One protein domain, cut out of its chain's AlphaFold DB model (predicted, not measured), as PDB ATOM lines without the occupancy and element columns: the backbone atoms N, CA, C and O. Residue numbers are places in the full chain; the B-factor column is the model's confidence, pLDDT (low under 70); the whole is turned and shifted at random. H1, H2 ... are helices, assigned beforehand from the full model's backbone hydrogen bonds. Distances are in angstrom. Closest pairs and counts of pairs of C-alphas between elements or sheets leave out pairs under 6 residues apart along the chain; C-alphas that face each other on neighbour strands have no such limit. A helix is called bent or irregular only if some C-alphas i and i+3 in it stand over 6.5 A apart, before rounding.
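This is residues 18 to 59 of the 200 residues of an uncharacterized protein of Paenibacillus odorifer (UniProt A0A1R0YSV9). Short helices are strung along a chain that runs round an open, elongated ring: H1 stands at one end, H2 on one long side, H3 at the far end and H4 on the returning side, with few contacts between them. After H4 the last residues fold back on themselves in a small turn, residues 53 to 54 pairing with residues 57 to 58, and Met 59 ends inside the ring. The printed part has 42 residues with four named helices, in the order H1, H2, H3, H4, and no named strand; its class is all helix. It is only just compact, close to loose, with a radius of gyration of the C-alphas of 10.9 A, and the C-alphas span 30 by 19 by 13 A along their three main axes.

The printed part begins with H1, residues 18 to 23, which touches no helix. A short link, residues 24 to 30, joins it to H2, residues 31 to 35, and these two helices are apart. A tight link of two residues, Ala 36 and Arg 37, joins H2 to H3, residues 38 to 43. H2 and H3 only just touch, and they touch only at the corner by their link, with 3 pairs of C-alphas within 8 A. Their closest C-alphas are those of Val 34 and Lys 41, 6.5 A apart, and their centres are 10.6 A apart. A second tight link, Ile 44 and Pro 45, joins H3 to H4, residues 46 to 51. H3 and H4 are apart, but only just: their closest C-alphas are 8.4 A apart. H4 touches no helix. H1 is apart from H3 and from H4, and H2 is apart from H4. Beyond H4, residues 53 to 54 pair with residues 57 to 58, antiparallel, in stretches too short to be named strands. In H1, H2, H3 and H4 every O i to N i+4 pair inside the helix is within hydrogen-bond range. No helix is bent or irregular.

H1 runs from Met 18, with its C-alpha at (2.218, 39.179, -4.576), to Ala 23, and measures 8.6 A from first to last C-alpha. H2 runs from Asp 31 to Ala 35 and measures 6.1 A from first to last C-alpha. H3 runs from Lys 38, with its C-alpha at (-16.000, 51.157, -16.379), to Ser 43 and measures 8.6 A. H4 runs from Asp 46 to Ala 51, whose C-alpha is at (-0.844, 53.001, -5.445), and measures 8.6 A too. Residues 52 to 59 follow, and the printed part ends with C-alpha 59 at (-1.646, 43.367, -11.006).

The outline is elongated. The two C-alphas farthest apart are those of Ser 24 and Glu 39, at 30.3 A, the first in the link after H1 and the second in H3. The first and last printed C-alphas, those of Met 18 and Met 59, are 8.6 A apart. Residues 35 to 40, of which 38 to 40 belong to H3, stand free, and so do residues 42 to 48, of which 46 to 48 belong to H4. The printed part has no cut, and no link between the named helices is long. The full chain has 200 residues, of which residues 18 to 59 are printed. The mean pLDDT of the printed part is 86.6, with a mean of 90 in H2 and 82 in H4, and no printed residue is under 70 in this predicted model.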
ATOM      1  N   MET A  18       2.529  38.504  -3.313       83.62
ATOM      2  CA  MET A  18       2.218  39.179  -4.576       83.62
ATOM      3  C   MET A  18       3.460  39.464  -5.425       83.62
ATOM      4  O   MET A  18       3.491  39.124  -6.602       83.62
ATOM      5  N   SER A  19       4.536  39.989  -4.830       84.19
ATOM      6  CA  SER A  19       5.789  40.253  -5.554       84.19
ATOM      7  C   SER A  19       6.408  38.985  -6.151       84.19
ATOM      8  O   SER A  19       6.906  39.005  -7.276       84.19
ATOM      9  N   GLN A  20       6.353  37.869  -5.419       84.69
ATOM     10  CA  GLN A  20       6.844  36.580  -5.903       84.69
ATOM     11  C   GLN A  20       5.969  36.056  -7.046       84.69
ATOM     12  O   GLN A  20       6.502  35.561  -8.034       84.69
ATOM     13  N   MET A  21       4.649  36.200  -6.929       84.56
ATOM     14  CA  MET A  21       3.690  35.740  -7.934       84.56
ATOM     15  C   MET A  21       3.742  36.551  -9.232       84.56
ATOM     16  O   MET A  21       3.565  35.989 -10.311       84.56
ATOM     17  N   ILE A  22       4.030  37.853  -9.146       86.62
ATOM     18  CA  ILE A  22       4.311  38.692 -10.319       86.62
ATOM     19  C   ILE A  22       5.581  38.191 -11.008       86.62
ATOM     20  O   ILE A  22       5.586  37.987 -12.219       86.62
ATOM     21  N   ALA A  23       6.649  37.959 -10.239       85.38
ATOM     22  CA  ALA A  23       7.930  37.511 -10.780       85.38
ATOM     23  C   ALA A  23       7.857  36.108 -11.408       85.38
ATOM     24  O   ALA A  23       8.524  35.856 -12.409       85.38
ATOM     25  N   SER A  24       7.040  35.206 -10.855       86.69
ATOM     26  CA  SER A  24       6.807  33.871 -11.422       86.69
ATOM     27  C   SER A  24       5.826  33.863 -12.597       86.69
ATOM     28  O   SER A  24       5.646  32.817 -13.214       86.69
ATOM     29  N   GLY A  25       5.171  34.992 -12.897       85.62
ATOM     30  CA  GLY A  25       4.118  35.077 -13.912       85.62
ATOM     31  C   GLY A  25       2.823  34.361 -13.520       85.62
ATOM     32  O   GLY A  25       1.989  34.092 -14.378       85.62
ATOM     33  N   SER A  26       2.649  34.038 -12.235       84.88
ATOM     34  CA  SER A  26       1.450  33.365 -11.721       84.88
ATOM     35  C   SER A  26       0.251  34.305 -11.589       84.88
ATOM     36  O   SER A  26      -0.872  33.827 -11.469       84.88
ATOM     37  N   ILE A  27       0.476  35.623 -11.607       87.06
ATOM     38  CA  ILE A  27      -0.583  36.625 -11.765       87.06
ATOM     39  C   ILE A  27      -0.339  37.457 -13.021       87.06
ATOM     40  O   ILE A  27       0.799  37.788 -13.359       87.06
ATOM     41  N   ILE A  28      -1.427  37.783 -13.711       88.81
ATOM     42  CA  ILE A  28      -1.414  38.485 -14.994       88.81
ATOM     43  C   ILE A  28      -1.778  39.966 -14.817       88.81
ATOM     44  O   ILE A  28      -2.479  40.314 -13.866       88.81
ATOM     45  N   PRO A  29      -1.329  40.851 -15.723       92.19
ATOM     46  CA  PRO A  29      -1.799  42.229 -15.748       92.19
ATOM     47  C   PRO A  29      -3.286  42.294 -16.107       92.19
ATOM     48  O   PRO A  29      -3.753  41.599 -17.008       92.19
ATOM     49  N   LEU A  30      -4.018  43.158 -15.411       91.88
ATOM     50  CA  LEU A  30      -5.472  43.294 -15.503       91.88
ATOM     51  C   LEU A  30      -5.906  44.576 -16.227       91.88
ATOM     52  O   LEU A  30      -7.102  44.847 -16.292       91.88
ATOM     53  N   ASP A  31      -4.975  45.373 -16.759       91.12
ATOM     54  CA  ASP A  31      -5.250  46.710 -17.304       91.12
ATOM     55  C   ASP A  31      -6.374  46.707 -18.359       91.12
ATOM     56  O   ASP A  31      -7.315  47.498 -18.258       91.12
ATOM     57  N   ASP A  32      -6.344  45.763 -19.307       91.25
ATOM     58  CA  ASP A  32      -7.375  45.625 -20.346       91.25
ATOM     59  C   ASP A  32      -8.730  45.187 -19.762       91.25
ATOM     60  O   ASP A  32      -9.787  45.692 -20.151       91.25
ATOM     61  N   MET A  33      -8.710  44.274 -18.784       90.62
ATOM     62  CA  MET A  33      -9.917  43.771 -18.116       90.62
ATOM     63  C   MET A  33     -10.593  44.868 -17.288       90.62
ATOM     64  O   MET A  33     -11.819  44.989 -17.300       90.62
ATOM     65  N   VAL A  34      -9.798  45.692 -16.602       89.50
ATOM     66  CA  VAL A  34     -10.270  46.840 -15.819       89.50
ATOM     67  C   VAL A  34     -10.781  47.944 -16.744       89.50
ATOM     68  O   VAL A  34     -11.856  48.490 -16.501       89.50
ATOM     69  N   ALA A  35     -10.084  48.240 -17.847       88.38
ATOM     70  CA  ALA A  35     -10.544  49.212 -18.841       88.38
ATOM     71  C   ALA A  35     -11.894  48.815 -19.468       88.38
ATOM     72  O   ALA A  35     -12.739  49.678 -19.716       88.38
ATOM     73  N   ALA A  36     -12.140  47.513 -19.651       92.06
ATOM     74  CA  ALA A  36     -13.411  46.968 -20.130       92.06
ATOM     75  C   ALA A  36     -14.539  46.951 -19.072       92.06
ATOM     76  O   ALA A  36     -15.656  46.509 -19.364       92.06
ATOM     77  N   ARG A  37     -14.275  47.391 -17.833       90.75
ATOM     78  CA  ARG A  37     -15.228  47.418 -16.711       90.75
ATOM     79  C   ARG A  37     -15.264  48.807 -16.074       90.75
ATOM     80  O   ARG A  37     -14.772  49.030 -14.972       90.75
ATOM     81  N   LYS A  38     -15.898  49.745 -16.780       87.81
ATOM     82  CA  LYS A  38     -16.000  51.157 -16.379       87.81
ATOM     83  C   LYS A  38     -16.579  51.352 -14.971       87.81
ATOM     84  O   LYS A  38     -16.002  52.099 -14.192       87.81
ATOM     85  N   GLU A  39     -17.644  50.629 -14.627       88.50
ATOM     86  CA  GLU A  39     -18.283  50.706 -13.303       88.50
ATOM     87  C   GLU A  39     -17.318  50.338 -12.166       88.50
ATOM     88  O   GLU A  39     -17.283  51.005 -11.135       88.50
ATOM     89  N   LEU A  40     -16.479  49.314 -12.370       86.75
ATOM     90  CA  LEU A  40     -15.460  48.919 -11.397       86.75
ATOM     91  C   LEU A  40     -14.424  50.031 -11.223       86.75
ATOM     92  O   LEU A  40     -14.102  50.400 -10.093       86.75
ATOM     93  N   LYS A  41     -13.921  50.576 -12.336       85.69
ATOM     94  CA  LYS A  41     -12.922  51.644 -12.305       85.69
ATOM     95  C   LYS A  41     -13.448  52.886 -11.586       85.69
ATOM     96  O   LYS A  41     -12.730  53.436 -10.765       85.69
ATOM     97  N   GLU A  42     -14.694  53.277 -11.846       86.88
ATOM     98  CA  GLU A  42     -15.344  54.433 -11.211       86.88
ATOM     99  C   GLU A  42     -15.674  54.203  -9.727       86.88
ATOM    100  O   GLU A  42     -15.754  55.162  -8.962       86.88
ATOM    101  N   SER A  43     -15.837  52.947  -9.296       87.44
ATOM    102  CA  SER A  43     -16.135  52.612  -7.895       87.44
ATOM    103  C   SER A  43     -14.938  52.727  -6.942       87.44
ATOM    104  O   SER A  43     -15.130  52.782  -5.727       87.44
ATOM    105  N   ILE A  44     -13.709  52.759  -7.469       85.94
ATOM    106  CA  ILE A  44     -12.464  52.789  -6.691       85.94
ATOM    107  C   ILE A  44     -11.726  54.105  -6.988       85.94
ATOM    108  O   ILE A  44     -11.482  54.399  -8.156       85.94
ATOM    109  N   PRO A  45     -11.325  54.890  -5.969       85.19
ATOM    110  CA  PRO A  45     -10.581  56.132  -6.179       85.19
ATOM    111  C   PRO A  45      -9.294  55.937  -6.997       85.19
ATOM    112  O   PRO A  45      -8.525  55.014  -6.731       85.19
ATOM    113  N   ASP A  46      -9.000  56.863  -7.916       84.94
ATOM    114  CA  ASP A  46      -7.811  56.807  -8.789       84.94
ATOM    115  C   ASP A  46      -6.495  56.664  -8.013       84.94
ATOM    116  O   ASP A  46      -5.604  55.923  -8.423       84.94
ATOM    117  N   GLN A  47      -6.387  57.298  -6.841       82.12
ATOM    118  CA  GLN A  47      -5.213  57.160  -5.975       82.12
ATOM    119  C   GLN A  47      -4.954  55.699  -5.572       82.12
ATOM    120  O   GLN A  47      -3.801  55.289  -5.464       82.12
ATOM    121  N   MET A  48      -6.007  54.898  -5.373       81.06
ATOM    122  CA  MET A  48      -5.870  53.483  -5.027       81.06
ATOM    123  C   MET A  48      -5.415  52.661  -6.232       81.06
ATOM    124  O   MET A  48      -4.612  51.748  -6.060       81.06
ATOM    125  N   TRP A  49      -5.863  52.999  -7.443       86.06
ATOM    126  CA  TRP A  49      -5.353  52.375  -8.665       86.06
ATOM    127  C   TRP A  49      -3.869  52.673  -8.869       86.06
ATOM    128  O   TRP A  49      -3.095  51.748  -9.101       86.06
ATOM    129  N   GLU A  50      -3.451  53.932  -8.719       84.19
ATOM    130  CA  GLU A  50      -2.042  54.315  -8.870       84.19
ATOM    131  C   GLU A  50      -1.145  53.677  -7.800       84.19
ATOM    132  O   GLU A  50      -0.079  53.159  -8.129       84.19
ATOM    133  N   ALA A  51      -1.593  53.629  -6.539       75.50
ATOM    134  CA  ALA A  51      -0.844  53.001  -5.445       75.50
ATOM    135  C   ALA A  51      -0.690  51.474  -5.594       75.50
ATOM    136  O   ALA A  51       0.207  50.888  -4.993       75.50
ATOM    137  N   ASN A  52      -1.545  50.821  -6.387       77.81
ATOM    138  CA  ASN A  52      -1.536  49.368  -6.590       77.81
ATOM    139  C   ASN A  52      -0.940  48.946  -7.946       77.81
ATOM    140  O   ASN A  52      -1.133  47.808  -8.385       77.81
ATOM    141  N   LYS A  53      -0.192  49.832  -8.620       85.69
ATOM    142  CA  LYS A  53       0.560  49.474  -9.829       85.69
ATOM    143  C   LYS A  53       1.906  48.844  -9.490       85.69
ATOM    144  O   LYS A  53       2.725  49.426  -8.786       85.69
ATOM    145  N   PHE A  54       2.194  47.702 -10.107       84.19
ATOM    146  CA  PHE A  54       3.489  47.025 -10.024       84.19
ATOM    147  C   PHE A  54       4.144  47.055 -11.398       84.19
ATOM    148  O   PHE A  54       3.563  46.603 -12.383       84.19
ATOM    149  N   GLY A  55       5.336  47.650 -11.494       83.06
ATOM    150  CA  GLY A  55       5.998  47.850 -12.790       83.06
ATOM    151  C   GLY A  55       5.153  48.666 -13.781       83.06
ATOM    152  O   GLY A  55       5.226  48.434 -14.984       83.06
ATOM    153  N   GLY A  56       4.312  49.575 -13.275       87.62
ATOM    154  CA  GLY A  56       3.393  50.387 -14.078       87.62
ATOM    155  C   GLY A  56       2.111  49.678 -14.528       87.62
ATOM    156  O   GLY A  56       1.310  50.307 -15.214       87.62
ATOM    157  N   LYS A  57       1.899  48.412 -14.144       90.62
ATOM    158  CA  LYS A  57       0.723  47.615 -14.518       90.62
ATOM    159  C   LYS A  57      -0.177  47.316 -13.332       90.62
ATOM    160  O   LYS A  57       0.293  47.167 -12.201       90.62
ATOM    161  N   THR A  58      -1.466  47.177 -13.604       91.06
ATOM    162  CA  THR A  58      -2.458  46.777 -12.605       91.06
ATOM    163  C   THR A  58      -2.386  45.266 -12.405       91.06
ATOM    164  O   THR A  58      -2.835  44.512 -13.262       91.06
ATOM    165  N   MET A  59      -1.820  44.806 -11.286       90.00
ATOM    166  CA  MET A  59      -1.646  43.367 -11.006       90.00
ATOM    167  C   MET A  59      -2.695  42.796 -10.037       90.00
ATOM    168  O   MET A  59      -2.670  41.612  -9.720       90.00
TER     169      MET A  59